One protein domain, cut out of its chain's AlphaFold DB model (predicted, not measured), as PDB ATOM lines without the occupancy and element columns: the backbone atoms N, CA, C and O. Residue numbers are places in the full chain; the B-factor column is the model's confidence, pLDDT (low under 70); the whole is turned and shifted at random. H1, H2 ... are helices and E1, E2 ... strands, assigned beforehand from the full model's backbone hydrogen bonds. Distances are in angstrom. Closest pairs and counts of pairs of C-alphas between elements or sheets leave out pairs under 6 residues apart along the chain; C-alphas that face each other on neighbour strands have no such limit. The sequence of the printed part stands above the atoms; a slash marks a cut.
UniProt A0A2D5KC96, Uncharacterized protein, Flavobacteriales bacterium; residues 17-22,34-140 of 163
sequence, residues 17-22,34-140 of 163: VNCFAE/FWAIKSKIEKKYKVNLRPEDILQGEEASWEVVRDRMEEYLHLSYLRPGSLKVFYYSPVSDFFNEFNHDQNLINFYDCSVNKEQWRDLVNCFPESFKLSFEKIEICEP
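AT A GLANCE: This is residues 17 to 22 and 34 to 140 of the 163 residues of an uncharacterized protein of Flavobacteriales bacterium (UniProt A0A2D5KC96). A narrow ribbon of two long parallel strands, E2 and E5, has helices H3 and H5 over one face, while the small hairpin of E3 and E4 is near the end of the ribbon where E2 and E5 finish, with H4 beyond it. H1 is set off toward the other face, away from the other helices, and the short E1 and H2 are near the beginning of H3. The printed part has 113 residues, with five named helices and five named strands in the order H1 E1 H2 H3 E2 H4 E3 E4 H5 E5; the class is mixed, helices and strands. It is compact, with a radius of gyration of the C-alphas of 14.5 A and spans of 41 by 31 by 21 A.

IN THESE COORDINATES: The printed part begins with residues 17 to 22. H1, residues 34 to 45, begins at C-alpha 34 (49.292, -47.024, 0.552) and is 16.5 A long. E1 is residues 54 to 56 and H2 residues 57 to 60. H3, residues 62 to 78, is the longest helix, 24.8 A, beginning at C-alpha 62 (41.500, -30.233, 6.688). E2, residues 81 to 88, is 23.2 A long. H4 is residues 92 to 99, E3 residues 104 to 106, E4 residues 111 to 113, and H5 residues 114 to 122, 12.0 A. E5, residues 128 to 134, is 20.0 A long and ends at C-alpha 134 (34.049, -44.001, 2.767).

HOW THE PARTS SIT: E2 and E5 are parallel at 13 degrees, with N 85 and O 131 within hydrogen-bond range at 2.8 A. The closest C-alphas of H3 and E2 are those of Tyr 72 and Leu 83, 7.4 A. H3 and H5 are near each other, with 9 pairs of C-alphas within 10 A. The closest C-alphas of H5 and E5 are those of Val 121 and Leu 130, 7.2 A. E3 and E4 form an antiparallel hairpin at 147 degrees, with N 105 and O 112 at 2.8 A. The closest C-alphas of H4 and E3 are those of Ser 92 and Asn 106, 6.3 A. H2 and H3 are close but not clearly touching, with the C-alphas of Glu 59 and Val 65 closest at 7.4 A. E1 pairs with no named strand. H1 and E2 are only just apart, closest 8.2 A. Every O i to N i+4 pair is within hydrogen-bond range in H1, H4 and H5, and 11 of 13 are in H3; H2 is too short for such a pair.

THE WHOLE: The two farthest C-alphas, those of Leu 78 and Pro 140, are 43.5 A apart. Residues 23 to 33 are not printed, and C-alphas 22 and 34 are 21.2 A apart across the cut. No link between named elements is long. The mean pLDDT of the printed part is 84.6; residue 22, residues 93 to 102 and residues 137 to 140 are under 70.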
ATOM      1  N   VAL A  17      43.809 -40.875   6.080       87.00
ATOM      2  CA  VAL A  17      44.109 -40.442   7.450       87.00
ATOM      3  C   VAL A  17      44.555 -41.653   8.257       87.00
ATOM      4  O   VAL A  17      43.738 -42.383   8.808       87.00
ATOM      5  N   ASN A  18      45.860 -41.919   8.274       78.06
ATOM      6  CA  ASN A  18      46.463 -43.058   8.980       78.06
ATOM      7  C   ASN A  18      47.096 -42.688  10.330       78.06
ATOM      8  O   ASN A  18      47.407 -43.582  11.116       78.06
ATOM      9  N   CYS A  19      47.279 -41.399  10.610       73.50
ATOM     10  CA  CYS A  19      47.748 -40.874  11.888       73.50
ATOM     11  C   CYS A  19      47.217 -39.450  12.113       73.50
ATOM     12  O   CYS A  19      46.695 -38.827  11.188       73.50
ATOM     13  N   PHE A  20      47.368 -38.955  13.342       71.62
ATOM     14  CA  PHE A  20      47.045 -37.580  13.726       71.62
ATOM     15  C   PHE A  20      48.308 -36.826  14.132       71.62
ATOM     16  O   PHE A  20      49.238 -37.430  14.676       71.62
ATOM     17  N   ALA A  21      48.305 -35.507  13.943       70.50
ATOM     18  CA  ALA A  21      49.400 -34.613  14.309       70.50
ATOM     19  C   ALA A  21      49.863 -34.799  15.766       70.50
ATOM     20  O   ALA A  21      51.062 -34.831  16.045       70.50
ATOM     21  N   GLU A  22      48.920 -35.008  16.694       61.31
ATOM     22  CA  GLU A  22      49.195 -35.176  18.129       61.31
ATOM     23  C   GLU A  22      50.006 -36.437  18.472       61.31
ATOM     24  O   GLU A  22      50.606 -36.520  19.546       61.31
ATOM     25  N   PHE A  34      49.861 -48.037   1.429       77.69
ATOM     26  CA  PHE A  34      49.292 -47.024   0.552       77.69
ATOM     27  C   PHE A  34      49.052 -47.527  -0.879       77.69
ATOM     28  O   PHE A  34      47.972 -47.338  -1.447       77.69
ATOM     29  N   TRP A  35      50.045 -48.199  -1.465       81.81
ATOM     30  CA  TRP A  35      49.978 -48.651  -2.852       81.81
ATOM     31  C   TRP A  35      48.945 -49.757  -3.023       81.81
ATOM     32  O   TRP A  35      48.219 -49.779  -4.023       81.81
ATOM     33  N   ALA A  36      48.813 -50.631  -2.023       84.88
ATOM     34  CA  ALA A  36      47.751 -51.625  -1.999       84.88
ATOM     35  C   ALA A  36      46.361 -50.976  -1.909       84.88
ATOM     36  O   ALA A  36      45.439 -51.427  -2.594       84.88
ATOM     37  N   ILE A  37      46.193 -49.913  -1.117       85.56
ATOM     38  CA  ILE A  37      44.920 -49.179  -1.012       85.56
ATOM     39  C   ILE A  37      44.568 -48.494  -2.325       85.56
ATOM     40  O   ILE A  37      43.478 -48.723  -2.855       85.56
ATOM     41  N   LYS A  38      45.501 -47.718  -2.888       88.19
ATOM     42  CA  LYS A  38      45.326 -47.058  -4.186       88.19
ATOM     43  C   LYS A  38      44.907 -48.070  -5.252       88.19
ATOM     44  O   LYS A  38      43.867 -47.904  -5.886       88.19
ATOM     45  N   SER A  39      45.653 -49.168  -5.375       89.56
ATOM     46  CA  SER A  39      45.379 -50.231  -6.349       89.56
ATOM     47  C   SER A  39      44.000 -50.877  -6.151       89.56
ATOM     48  O   SER A  39      43.268 -51.104  -7.118       89.56
ATOM     49  N   LYS A  40      43.586 -51.124  -4.898       90.06
ATOM     50  CA  LYS A  40      42.240 -51.637  -4.585       90.06
ATOM     51  C   LYS A  40      41.143 -50.670  -5.034       90.06
ATOM     52  O   LYS A  40      40.164 -51.121  -5.629       90.06
ATOM     53  N   ILE A  41      41.300 -49.371  -4.777       90.38
ATOM     54  CA  ILE A  41      40.324 -48.342  -5.165       90.38
ATOM     55  C   ILE A  41      40.245 -48.237  -6.691       90.38
ATOM     56  O   ILE A  41      39.157 -48.356  -7.259       90.38
ATOM     57  N   GLU A  42      41.385 -48.103  -7.368       92.56
ATOM     58  CA  GLU A  42      41.450 -48.007  -8.832       92.56
ATOM     59  C   GLU A  42      40.806 -49.222  -9.503       92.56
ATOM     60  O   GLU A  42      39.966 -49.071 -10.392       92.56
ATOM     61  N   LYS A  43      41.103 -50.434  -9.016       91.62
ATOM     62  CA  LYS A  43      40.519 -51.672  -9.542       91.62
ATOM     63  C   LYS A  43      39.017 -51.780  -9.273       91.62
ATOM     64  O   LYS A  43      38.272 -52.170 -10.171       91.62
ATOM     65  N   LYS A  44      38.562 -51.463  -8.054       91.88
ATOM     66  CA  LYS A  44      37.149 -51.592  -7.655       91.88
ATOM     67  C   LYS A  44      36.265 -50.598  -8.400       91.88
ATOM     68  O   LYS A  44      35.202 -50.975  -8.888       91.88
ATOM     69  N   TYR A  45      36.702 -49.346  -8.496       89.62
ATOM     70  CA  TYR A  45      35.892 -48.266  -9.060       89.62
ATOM     71  C   TYR A  45      36.226 -47.947 -10.518       89.62
ATOM     72  O   TYR A  45      35.543 -47.116 -11.109       89.62
ATOM     73  N   LYS A  46      37.219 -48.627 -11.112       91.12
ATOM     74  CA  LYS A  46      37.699 -48.399 -12.486       91.12
ATOM     75  C   LYS A  46      38.084 -46.934 -12.716       91.12
ATOM     76  O   LYS A  46      37.722 -46.337 -13.727       91.12
ATOM     77  N   VAL A  47      38.790 -46.365 -11.745       90.31
ATOM     78  CA  VAL A  47      39.259 -44.974 -11.752       90.31
ATOM     79  C   VAL A  47      40.777 -44.920 -11.874       90.31
ATOM     80  O   VAL A  47      41.456 -45.909 -11.606       90.31
ATOM     81  N   ASN A  48      41.296 -43.755 -12.255       88.12
ATOM     82  CA  ASN A  48      42.722 -43.454 -12.232       88.12
ATOM     83  C   ASN A  48      42.969 -42.354 -11.195       88.12
ATOM     84  O   ASN A  48      42.490 -41.232 -11.374       88.12
ATOM     85  N   LEU A  49      43.675 -42.682 -10.115       90.75
ATOM     86  CA  LEU A  49      44.055 -41.723  -9.082       90.75
ATOM     87  C   LEU A  49      45.401 -41.110  -9.456       90.75
ATOM     88  O   LEU A  49      46.430 -41.795  -9.469       90.75
ATOM     89  N   ARG A  50      45.378 -39.813  -9.764       90.56
ATOM     90  CA  ARG A  50      46.587 -39.051 -10.067       90.56
ATOM     91  C   ARG A  50      47.347 -38.768  -8.769       90.56
ATOM     92  O   ARG A  50      46.684 -38.509  -7.768       90.56
ATOM     93  N   PRO A  51      48.689 -38.804  -8.761       89.06
ATOM     94  CA  PRO A  51      49.478 -38.580  -7.550       89.06
ATOM     95  C   PRO A  51      49.125 -37.285  -6.816       89.06
ATOM     96  O   PRO A  51      49.054 -37.289  -5.596       89.06
ATOM     97  N   GLU A  52      48.851 -36.206  -7.551       90.50
ATOM     98  CA  GLU A  52      48.500 -34.911  -6.976       90.50
ATOM     99  C   GLU A  52      47.173 -34.919  -6.208       90.50
ATOM    100  O   GLU A  52      46.978 -34.072  -5.346       90.50
ATOM    101  N   ASP A  53      46.263 -35.847  -6.505       93.38
ATOM    102  CA  ASP A  53      44.945 -35.946  -5.873       93.38
ATOM    103  C   ASP A  53      44.908 -36.980  -4.749       93.38
ATOM    104  O   ASP A  53      43.851 -37.524  -4.415       93.38
ATOM    105  N   ILE A  54      46.071 -37.313  -4.205       92.75
ATOM    106  CA  ILE A  54      46.192 -38.273  -3.128       92.75
ATOM    107  C   ILE A  54      46.810 -37.566  -1.932       92.75
ATOM    108  O   ILE A  54      47.998 -37.277  -1.923       92.75
ATOM    109  N   LEU A  55      45.977 -37.317  -0.931       92.50
ATOM    110  CA  LEU A  55      46.313 -36.591   0.281       92.50
ATOM    111  C   LEU A  55      46.495 -37.591   1.422       92.50
ATOM    112  O   LEU A  55      45.566 -38.331   1.754       92.50
ATOM    113  N   GLN A  56      47.694 -37.641   2.002       88.06
ATOM    114  CA  GLN A  56      48.051 -38.576   3.072       88.06
ATOM    115  C   GLN A  56      48.944 -37.923   4.129       88.06
ATOM    116  O   GLN A  56      49.693 -36.995   3.829       88.06
ATOM    117  N   GLY A  57      48.912 -38.444   5.359       82.38
ATOM    118  CA  GLY A  57      49.688 -37.867   6.460       82.38
ATOM    119  C   GLY A  57      49.332 -36.391   6.651       82.38
ATOM    120  O   GLY A  57      48.154 -36.052   6.656       82.38
ATOM    121  N   GLU A  58      50.335 -35.516   6.729       85.94
ATOM    122  CA  GLU A  58      50.145 -34.062   6.869       85.94
ATOM    123  C   GLU A  58      49.293 -33.435   5.749       85.94
ATOM    124  O   GLU A  58      48.529 -32.501   5.996       85.94
ATOM    125  N   GLU A  59      49.352 -33.975   4.526       89.94
ATOM    126  CA  GLU A  59      48.552 -33.485   3.394       89.94
ATOM    127  C   GLU A  59      47.065 -33.839   3.531       89.94
ATOM    128  O   GLU A  59      46.221 -33.222   2.888       89.94
ATOM    129  N   ALA A  60      46.717 -34.802   4.390       90.69
ATOM    130  CA  ALA A  60      45.335 -35.107   4.747       90.69
ATOM    131  C   ALA A  60      44.809 -34.210   5.885       90.69
ATOM    132  O   ALA A  60      43.874 -34.593   6.591       90.69
ATOM    133  N   SER A  61      45.417 -33.041   6.092       91.75
ATOM    134  CA  SER A  61      44.884 -31.978   6.947       91.75
ATOM    135  C   SER A  61      43.646 -31.336   6.322       91.75
ATOM    136  O   SER A  61      43.473 -31.325   5.100       91.75
ATOM    137  N   TRP A  62      42.760 -30.803   7.162       92.75
ATOM    138  CA  TRP A  62      41.500 -30.233   6.688       92.75
ATOM    139  C   TRP A  62      41.711 -29.058   5.733       92.75
ATOM    140  O   TRP A  62      41.029 -28.978   4.714       92.75
ATOM    141  N   GLU A  63      42.670 -28.179   6.027       92.69
ATOM    142  CA  GLU A  63      42.992 -27.031   5.175       92.69
ATOM    143  C   GLU A  63      43.396 -27.474   3.762       92.69
ATOM    144  O   GLU A  63      42.789 -27.037   2.787       92.69
ATOM    145  N   VAL A  64      44.328 -28.424   3.646       94.44
ATOM    146  CA  VAL A  64      44.802 -28.929   2.347       94.44
ATOM    147  C   VAL A  64      43.685 -29.643   1.581       94.44
ATOM    148  O   VAL A  64      43.527 -29.452   0.371       94.44
ATOM    149  N   VAL A  65      42.866 -30.445   2.272       94.50
ATOM    150  CA  VAL A  65      41.718 -31.122   1.654       94.50
ATOM    151  C   VAL A  65      40.685 -30.111   1.156       94.50
ATOM    152  O   VAL A  65      40.179 -30.260   0.040       94.50
ATOM    153  N   ARG A  66      40.365 -29.091   1.959       94.19
ATOM    154  CA  ARG A  66      39.423 -28.029   1.594       94.19
ATOM    155  C   ARG A  66      39.928 -27.265   0.377       94.19
ATOM    156  O   ARG A  66      39.181 -27.135  -0.586       94.19
ATOM    157  N   ASP A  67      41.183 -26.836   0.379       94.50
ATOM    158  CA  ASP A  67      41.762 -26.076  -0.729       94.50
ATOM    159  C   ASP A  67      41.731 -26.898  -2.030       94.50
ATOM    160  O   ASP A  67      41.314 -26.409  -3.084       94.50
ATOM    161  N   ARG A  68      42.037 -28.203  -1.958       95.06
ATOM    162  CA  ARG A  68      41.919 -29.083  -3.128       95.06
ATOM    163  C   ARG A  68      40.472 -29.267  -3.594       95.06
ATOM    164  O   ARG A  68      40.206 -29.334  -4.794       95.06
ATOM    165  N   MET A  69      39.518 -29.357  -2.673       94.25
ATOM    166  CA  MET A  69      38.090 -29.386  -3.007       94.25
ATOM    167  C   MET A  69      37.640 -28.077  -3.670       94.25
ATOM    168  O   MET A  69      36.867 -28.115  -4.629       94.25
ATOM    169  N   GLU A  70      38.155 -26.933  -3.221       94.38
ATOM    170  CA  GLU A  70      37.893 -25.628  -3.824       94.38
ATOM    171  C   GLU A  70      38.458 -25.535  -5.246       94.38
ATOM    172  O   GLU A  70      37.775 -25.028  -6.135       94.38
ATOM    173  N   GLU A  71      39.642 -26.080  -5.537       94.62
ATOM    174  CA  GLU A  71      40.149 -26.168  -6.919       94.62
ATOM    175  C   GLU A  71      39.159 -26.904  -7.843       94.62
ATOM    176  O   GLU A  71      38.868 -26.461  -8.961       94.62
ATOM    177  N   TYR A  72      38.581 -28.007  -7.363       94.94
ATOM    178  CA  TYR A  72      37.562 -28.746  -8.107       94.94
ATOM    179  C   TYR A  72      36.240 -27.996  -8.229       94.94
ATOM    180  O   TYR A  72      35.576 -28.101  -9.265       94.94
ATOM    181  N   LEU A  73      35.865 -27.223  -7.213       94.25
ATOM    182  CA  LEU A  73      34.719 -26.327  -7.280       94.25
ATOM    183  C   LEU A  73      34.928 -25.271  -8.373       94.25
ATOM    184  O   LEU A  73      34.061 -25.097  -9.227       94.25
ATOM    185  N   HIS A  74      36.097 -24.636  -8.451       94.19
ATOM    186  CA  HIS A  74      36.406 -23.699  -9.536       94.19
ATOM    187  C   HIS A  74      36.335 -24.379 -10.910       94.19
ATOM    188  O   HIS A  74      35.720 -23.855 -11.842       94.19
ATOM    189  N   LEU A  75      36.894 -25.587 -11.033       92.44
ATOM    190  CA  LEU A  75      36.828 -26.377 -12.262       92.44
ATOM    191  C   LEU A  75      35.384 -26.704 -12.677       92.44
ATOM    192  O   LEU A  75      35.085 -26.765 -13.874       92.44
ATOM    193  N   SER A  76      34.494 -26.901 -11.704       94.06
ATOM    194  CA  SER A  76      33.094 -27.259 -11.936       94.06
ATOM    195  C   SER A  76      32.291 -26.174 -12.657       94.06
ATOM    196  O   SER A  76      31.388 -26.493 -13.432       94.06
ATOM    197  N   TYR A  77      32.660 -24.902 -12.477       92.62
ATOM    198  CA  TYR A  77      32.049 -23.778 -13.191       92.62
ATOM    199  C   TYR A  77      32.548 -23.648 -14.633       92.62
ATOM    200  O   TYR A  77      31.873 -23.055 -15.473       92.62
ATOM    201  N   LEU A  78      33.718 -24.212 -14.941       92.06
ATOM    202  CA  LEU A  78      34.320 -24.136 -16.272       92.06
ATOM    203  C   LEU A  78      33.839 -25.257 -17.196       92.06
ATOM    204  O   LEU A  78      33.778 -25.069 -18.413       92.06
ATOM    205  N   ARG A  79      33.529 -26.440 -16.651       88.19
ATOM    206  CA  ARG A  79      33.110 -27.592 -17.459       88.19
ATOM    207  C   ARG A  79      32.230 -28.590 -16.696       88.19
ATOM    208  O   ARG A  79      32.471 -28.836 -15.517       88.19
ATOM    209  N   PRO A  80      31.291 -29.266 -17.389       88.75
ATOM    210  CA  PRO A  80      30.600 -30.423 -16.833       88.75
ATOM    211  C   PRO A  80      31.585 -31.540 -16.484       88.75
ATOM    212  O   PRO A  80      32.555 -31.781 -17.208       88.75
ATOM    213  N   GLY A  81      31.294 -32.271 -15.417       91.50
ATOM    214  CA  GLY A  81      32.141 -33.366 -14.968       91.50
ATOM    215  C   GLY A  81      31.645 -33.977 -13.672       91.50
ATOM    216  O   GLY A  81      30.494 -33.792 -13.269       91.50
ATOM    217  N   SER A  82      32.526 -34.728 -13.032       93.38
ATOM    218  CA  SER A  82      32.292 -35.242 -11.695       93.38
ATOM    219  C   SER A  82      33.564 -35.227 -10.862       93.38
ATOM    220  O   SER A  82      34.677 -35.244 -11.394       93.38
ATOM    221  N   LEU A  83      33.385 -35.208  -9.546       94.69
ATOM    222  CA  LEU A  83      34.424 -35.484  -8.569       94.69
ATOM    223  C   LEU A  83      33.953 -36.626  -7.669       94.69
ATOM    224  O   LEU A  83      32.848 -36.607  -7.121       94.69
ATOM    225  N   LYS A  84      34.807 -37.635  -7.529       95.00
ATOM    226  CA  LYS A  84      34.622 -38.725  -6.580       95.00
ATOM    227  C   LYS A  84      35.680 -38.646  -5.490       95.00
ATOM    228  O   LYS A  84      36.864 -38.825  -5.763       95.00
ATOM    229  N   VAL A  85      35.242 -38.383  -4.267       94.75
ATOM    230  CA  VAL A  85      36.096 -38.334  -3.083       94.75
ATOM    231  C   VAL A  85      36.081 -39.703  -2.415       94.75
ATOM    232  O   VAL A  85      35.025 -40.202  -2.031       94.75
ATOM    233  N   PHE A  86      37.250 -40.312  -2.287       94.31
ATOM    234  CA  PHE A  86      37.484 -41.539  -1.546       94.31
ATOM    235  C   PHE A  86      38.115 -41.180  -0.208       94.31
ATOM    236  O   PHE A  86      39.161 -40.540  -0.177       94.31
ATOM    237  N   TYR A  87      37.500 -41.601   0.889       91.50
ATOM    238  CA  TYR A  87      38.006 -41.340   2.232       91.50
ATOM    239  C   TYR A  87      38.357 -42.654   2.920       91.50
ATOM    240  O   TYR A  87      37.498 -43.521   3.064       91.50
ATOM    241  N   TYR A  88      39.602 -42.801   3.361       88.38
ATOM    242  CA  TYR A  88      40.065 -43.961   4.117       88.38
ATOM    243  C   TYR A  88      40.722 -43.506   5.419       88.38
ATOM    244  O   TYR A  88      41.671 -42.729   5.406       88.38
ATOM    245  N   SER A  89      40.227 -44.015   6.545       85.38
ATOM    246  CA  SER A  89      40.759 -43.685   7.865       85.38
ATOM    247  C   SER A  89      40.652 -44.896   8.789       85.38
ATOM    248  O   SER A  89      39.611 -45.083   9.417       85.38
ATOM    249  N   PRO A  90      41.702 -45.720   8.921       77.06
ATOM    250  CA  PRO A  90      41.684 -46.887   9.802       77.06
ATOM    251  C   PRO A  90      41.636 -46.503  11.289       77.06
ATOM    252  O   PRO A  90      41.320 -47.331  12.135       77.06
ATOM    253  N   VAL A  91      41.902 -45.235  11.606       72.88
ATOM    254  CA  VAL A  91      41.811 -44.667  12.956       72.88
ATOM    255  C   VAL A  91      40.464 -43.995  13.240       72.88
ATOM    256  O   VAL A  91      40.233 -43.580  14.372       72.88
ATOM    257  N   SER A  92      39.556 -43.864  12.255       71.31
ATOM    258  CA  SER A  92      38.340 -43.052  12.459       71.31
ATOM    259  C   SER A  92      37.427 -43.634  13.520       71.31
ATOM    260  O   SER A  92      36.834 -42.892  14.294       71.31
ATOM    261  N   ASP A  93      37.306 -44.959  13.532       65.75
ATOM    262  CA  ASP A  93      36.337 -45.640  14.380       65.75
ATOM    263  C   ASP A  93      36.799 -45.600  15.842       65.75
ATOM    264  O   ASP A  93      35.996 -45.308  16.721       65.75
ATOM    265  N   PHE A  94      38.112 -45.714  16.080       65.69
ATOM    266  CA  PHE A  94      38.716 -45.488  17.394       65.69
ATOM    267  C   PHE A  94      38.389 -44.082  17.919       65.69
ATOM    268  O   PHE A  94      37.810 -43.934  18.987       65.69
ATOM    269  N   PHE A  95      38.677 -43.026  17.156       66.00
ATOM    270  CA  PHE A  95      38.436 -41.658  17.632       66.00
ATOM    271  C   PHE A  95      36.952 -41.327  17.808       66.00
ATOM    272  O   PHE A  95      36.583 -40.637  18.759       66.00
ATOM    273  N   ASN A  96      36.086 -41.838  16.934       64.12
ATOM    274  CA  ASN A  96      34.649 -41.602  17.042       64.12
ATOM    275  C   ASN A  96      34.032 -42.347  18.238       64.12
ATOM    276  O   ASN A  96      33.104 -41.826  18.857       64.12
ATOM    277  N   GLU A  97      34.557 -43.521  18.607       61.75
ATOM    278  CA  GLU A  97      34.183 -44.208  19.850       61.75
ATOM    279  C   GLU A  97      34.601 -43.410  21.091       61.75
ATOM    280  O   GLU A  97      33.792 -43.253  22.005       61.75
ATOM    281  N   PHE A  98      35.816 -42.851  21.103       60.59
ATOM    282  CA  PHE A  98      36.312 -42.027  22.215       60.59
ATOM    283  C   PHE A  98      35.560 -40.698  22.364       60.59
ATOM    284  O   PHE A  98      35.305 -40.258  23.485       60.59
ATOM    285  N   ASN A  99      35.193 -40.059  21.252       60.09
ATOM    286  CA  ASN A  99      34.488 -38.775  21.259       60.09
ATOM    287  C   ASN A  99      32.964 -38.915  21.405       60.09
ATOM    288  O   ASN A  99      32.281 -37.906  21.562       60.09
ATOM    289  N   HIS A 100      32.425 -40.140  21.340       61.62
ATOM    290  CA  HIS A 100      30.985 -40.426  21.308       61.62
ATOM    291  C   HIS A 100      30.201 -39.643  20.234       61.62
ATOM    292  O   HIS A 100      28.978 -39.523  20.326       61.62
ATOM    293  N   ASP A 101      30.881 -39.136  19.203       66.06
ATOM    294  CA  ASP A 101      30.282 -38.321  18.152       66.06
ATOM    295  C   ASP A 101      30.539 -38.941  16.777       66.06
ATOM    296  O   ASP A 101      31.633 -38.895  16.213       66.06
ATOM    297  N   GLN A 102      29.488 -39.542  16.220       68.69
ATOM    298  CA  GLN A 102      29.511 -40.151  14.892       68.69
ATOM    299  C   GLN A 102      29.352 -39.122  13.762       68.69
ATOM    300  O   GLN A 102      29.381 -39.497  12.583       68.69
ATOM    301  N   ASN A 103      29.161 -37.839  14.081       78.62
ATOM    302  CA  ASN A 103      29.020 -36.763  13.103       78.62
ATOM    303  C   ASN A 103      30.348 -36.118  12.709       78.62
ATOM    304  O   ASN A 103      30.343 -35.187  11.905       78.62
ATOM    305  N   LEU A 104      31.470 -36.642  13.200       82.62
ATOM    306  CA  LEU A 104      32.795 -36.147  12.864       82.62
ATOM    307  C   LEU A 104      33.420 -36.907  11.689       82.62
ATOM    308  O   LEU A 104      33.293 -38.129  11.552       82.62
ATOM    309  N   ILE A 105      34.101 -36.150  10.833       86.31
ATOM    310  CA  ILE A 105      35.065 -36.638   9.848       86.31
ATOM    311  C   ILE A 105      36.438 -36.226  10.363       86.31
ATOM    312  O   ILE A 105      36.654 -35.063  10.700       86.31
ATOM    313  N   ASN A 106      37.348 -37.187  10.452       86.75
ATOM    314  CA  ASN A 106      38.664 -36.966  11.024       86.75
ATOM    315  C   ASN A 106      39.665 -36.647   9.912       86.75
ATOM    316  O   ASN A 106      39.659 -37.284   8.866       86.75
ATOM    317  N   PHE A 107      40.521 -35.670  10.152       89.31
ATOM    318  CA  PHE A 107      41.638 -35.266   9.306       89.31
ATOM    319  C   PHE A 107      42.920 -35.354  10.125       89.31
ATOM    320  O   PHE A 107      42.881 -35.581  11.333       89.31
ATOM    321  N   TYR A 108      44.068 -35.205   9.474       86.69
ATOM    322  CA  TYR A 108      45.358 -35.320  10.151       86.69
ATOM    323  C   TYR A 108      45.505 -34.362  11.348       86.69
ATOM    324  O   TYR A 108      46.041 -34.737  12.390       86.69
ATOM    325  N   ASP A 109      45.031 -33.130  11.201       86.75
ATOM    326  CA  ASP A 109      45.203 -32.035  12.154       86.75
ATOM    327  C   ASP A 109      43.979 -31.794  13.048       86.75
ATOM    328  O   ASP A 109      44.119 -31.275  14.155       86.75
ATOM    329  N   CYS A 110      42.779 -32.146  12.585       85.56
ATOM    330  CA  CYS A 110      41.537 -31.856  13.294       85.56
ATOM    331  C   CYS A 110      40.388 -32.806  12.927       85.56
ATOM    332  O   CYS A 110      40.474 -33.612  12.003       85.56
ATOM    333  N   SER A 111      39.273 -32.682  13.643       86.44
ATOM    334  CA  SER A 111      37.999 -33.307  13.290       86.44
ATOM    335  C   SER A 111      37.013 -32.221  12.880       86.44
ATOM    336  O   SER A 111      36.885 -31.211  13.572       86.44
ATOM    337  N   VAL A 112      36.282 -32.438  11.791       86.44
ATOM    338  CA  VAL A 112      35.254 -31.503  11.314       86.44
ATOM    339  C   VAL A 112      33.883 -32.145  11.368       86.44
ATOM    340  O   VAL A 112      33.731 -33.360  11.209       86.44
ATOM    341  N   ASN A 113      32.856 -31.322  11.544       84.62
ATOM    342  CA  ASN A 113      31.488 -31.806  11.490       84.62
ATOM    343  C   ASN A 113      31.105 -32.136  10.034       84.62
ATOM    344  O   ASN A 113      31.438 -31.403   9.099       84.62
ATOM    345  N   LYS A 114      30.345 -33.216   9.832       83.12
ATOM    346  CA  LYS A 114      29.713 -33.558   8.548       83.12
ATOM    347  C   LYS A 114      28.902 -32.407   7.943       83.12
ATOM    348  O   LYS A 114      28.726 -32.391   6.729       83.12
ATOM    349  N   GLU A 115      28.386 -31.480   8.747       83.94
ATOM    350  CA  GLU A 115      27.739 -30.250   8.271       83.94
ATOM    351  C   GLU A 115      28.718 -29.339   7.529       83.94
ATOM    352  O   GLU A 115      28.442 -28.978   6.392       83.94
ATOM    353  N   GLN A 116      29.908 -29.084   8.082       82.75
ATOM    354  CA  GLN A 116      30.933 -28.263   7.422       82.75
ATOM    355  C   GLN A 116      31.384 -28.886   6.095       82.75
ATOM    356  O   GLN A 116      31.528 -28.196   5.087       82.75
ATOM    357  N   TRP A 117      31.550 -30.212   6.067       84.44
ATOM    358  CA  TRP A 117      31.808 -30.943   4.825       84.44
ATOM    359  C   TRP A 117      30.663 -30.769   3.817       84.44
ATOM    360  O   TRP A 117      30.891 -30.553   2.628       84.44
ATOM    361  N   ARG A 118      29.415 -30.860   4.286       84.62
ATOM    362  CA  ARG A 118      28.218 -30.731   3.449       84.62
ATOM    363  C   ARG A 118      28.065 -29.332   2.869       84.62
ATOM    364  O   ARG A 118      27.672 -29.224   1.715       84.62
ATOM    365  N   ASP A 119      28.391 -28.292   3.624       86.12
ATOM    366  CA  ASP A 119      28.331 -26.915   3.138       86.12
ATOM    367  C   ASP A 119      29.269 -26.717   1.944       86.12
ATOM    368  O   ASP A 119      28.845 -26.193   0.915       86.12
ATOM    369  N   LEU A 120      30.488 -27.260   2.018       84.38
ATOM    370  CA  LEU A 120      31.430 -27.275   0.896       84.38
ATOM    371  C   LEU A 120      30.888 -28.063  -0.309       84.38
ATOM    372  O   LEU A 120      30.994 -27.619  -1.453       84.38
ATOM    373  N   VAL A 121      30.272 -29.224  -0.066       86.06
ATOM    374  CA  VAL A 121      29.615 -30.030  -1.111       86.06
ATOM    375  C   VAL A 121      28.481 -29.262  -1.796       86.06
ATOM    376  O   VAL A 121      28.341 -29.336  -3.017       86.06
ATOM    377  N   ASN A 122      27.691 -28.513  -1.032       88.88
ATOM    378  CA  ASN A 122      26.525 -27.786  -1.530       88.88
ATOM    379  C   ASN A 122      26.890 -26.596  -2.431       88.88
ATOM    380  O   ASN A 122      26.022 -26.085  -3.136       88.88
ATOM    381  N   CYS A 123      28.152 -26.155  -2.441       90.69
ATOM    382  CA  CYS A 123      28.610 -25.099  -3.343       90.69
ATOM    383  C   CYS A 123      28.741 -25.561  -4.805       90.69
ATOM    384  O   CYS A 123      28.735 -24.722  -5.710       90.69
ATOM    385  N   PHE A 124      28.860 -26.870  -5.062       92.81
ATOM    386  CA  PHE A 124      29.034 -27.392  -6.418       92.81
ATOM    387  C   PHE A 124      27.766 -27.194  -7.270       92.81
ATOM    388  O   PHE A 124      26.656 -27.465  -6.807       92.81
ATOM    389  N   PRO A 125      27.898 -26.763  -8.538       92.12
ATOM    390  CA  PRO A 125      26.763 -26.615  -9.437       92.12
ATOM    391  C   PRO A 125      26.163 -27.984  -9.777       92.12
ATOM    392  O   PRO A 125      26.890 -28.956  -9.967       92.12
ATOM    393  N   GLU A 126      24.844 -28.053  -9.975       88.12
ATOM    394  CA  GLU A 126      24.129 -29.305 -10.299       88.12
ATOM    395  C   GLU A 126      24.671 -30.022 -11.553       88.12
ATOM    396  O   GLU A 126      24.571 -31.243 -11.692       88.12
ATOM    397  N   SER A 127      25.282 -29.271 -12.474       87.38
ATOM    398  CA  SER A 127      25.936 -29.800 -13.676       87.38
ATOM    399  C   SER A 127      27.231 -30.571 -13.401       87.38
ATOM    400  O   SER A 127      27.786 -31.174 -14.326       87.38
ATOM    401  N   PHE A 128      27.732 -30.542 -12.166       92.44
ATOM    402  CA  PHE A 128      28.950 -31.207 -11.739       92.44
ATOM    403  C   PHE A 128      28.655 -32.173 -10.592       92.44
ATOM    404  O   PHE A 128      28.303 -31.784  -9.483       92.44
ATOM    405  N   LYS A 129      28.791 -33.472 -10.857       91.12
ATOM    406  CA  LYS A 129      28.387 -34.499  -9.891       91.12
ATOM    407  C   LYS A 129      29.468 -34.704  -8.839       91.12
ATOM    408  O   LYS A 129      30.559 -35.161  -9.173       91.12
ATOM    409  N   LEU A 130      29.142 -34.462  -7.576       91.88
ATOM    410  CA  LEU A 130      29.998 -34.823  -6.452       91.88
ATOM    411  C   LEU A 130      29.528 -36.137  -5.817       91.88
ATOM    412  O   LEU A 130      28.332 -36.365  -5.645       91.88
ATOM    413  N   SER A 131      30.467 -37.009  -5.457       91.25
ATOM    414  CA  SER A 131      30.189 -38.208  -4.661       91.25
ATOM    415  C   SER A 131      31.277 -38.423  -3.617       91.25
ATOM    416  O   SER A 131      32.452 -38.205  -3.901       91.25
ATOM    417  N   PHE A 132      30.877 -38.860  -2.425       90.06
ATOM    418  CA  PHE A 132      31.773 -39.198  -1.324       90.06
ATOM    419  C   PHE A 132      31.621 -40.681  -0.988       90.06
ATOM    420  O   PHE A 132      30.507 -41.163  -0.790       90.06
ATOM    421  N   GLU A 133      32.737 -41.395  -0.925       90.50
ATOM    422  CA  GLU A 133      32.800 -42.825  -0.655       90.50
ATOM    423  C   GLU A 133      33.762 -43.072   0.513       90.50
ATOM    424  O   GLU A 133      34.982 -42.954   0.355       90.50
ATOM    425  N   LYS A 134      33.226 -43.453   1.681       87.19
ATOM    426  CA  LYS A 134      34.049 -44.001   2.767       87.19
ATOM    427  C   LYS A 134      34.514 -45.395   2.352       87.19
ATOM    428  O   LYS A 134      33.712 -46.260   2.008       87.19
ATOM    429  N   ILE A 135      35.820 -45.598   2.367       85.75
ATOM    430  CA  ILE A 135      36.462 -46.850   2.012       85.75
ATOM    431  C   ILE A 135      36.685 -47.649   3.287       85.75
ATOM    432  O   ILE A 135      37.426 -47.242   4.175       85.75
ATOM    433  N   GLU A 136      36.064 -48.817   3.345       75.12
ATOM    434  CA  GLU A 136      36.307 -49.811   4.383       75.12
ATOM    435  C   GLU A 136      37.191 -50.902   3.781       75.12
ATOM    436  O   GLU A 136      36.785 -51.644   2.881       75.12
ATOM    437  N   ILE A 137      38.441 -50.967   4.233       67.75
ATOM    438  CA  ILE A 137      39.339 -52.078   3.924       67.75
ATOM    439  C   ILE A 137      39.524 -52.821   5.230       67.75
ATOM    440  O   ILE A 137      40.187 -52.316   6.130       67.75
ATOM    441  N   CYS A 138      38.945 -54.019   5.315       55.75
ATOM    442  CA  CYS A 138      39.282 -54.960   6.372       55.75
ATOM    443  C   CYS A 138      40.765 -55.311   6.220       55.75
ATOM    444  O   CYS A 138      41.136 -56.131   5.373       55.75
ATOM    445  N   GLU A 139      41.627 -54.646   6.982       52.88
ATOM    446  CA  GLU A 139      42.986 -55.125   7.177       52.88
ATOM    447  C   GLU A 139      42.926 -56.403   8.031       52.88
ATOM    448  O   GLU A 139      42.078 -56.516   8.922       52.88
ATOM    449  N   PRO A 140      43.767 -57.412   7.755       39.91
ATOM    450  CA  PRO A 140      43.807 -58.619   8.567       39.91
ATOM    451  C   PRO A 140      44.282 -58.268   9.983       39.91
ATOM    452  O   PRO A 140      45.474 -58.070  10.188       39.91
TER     453      PRO A 140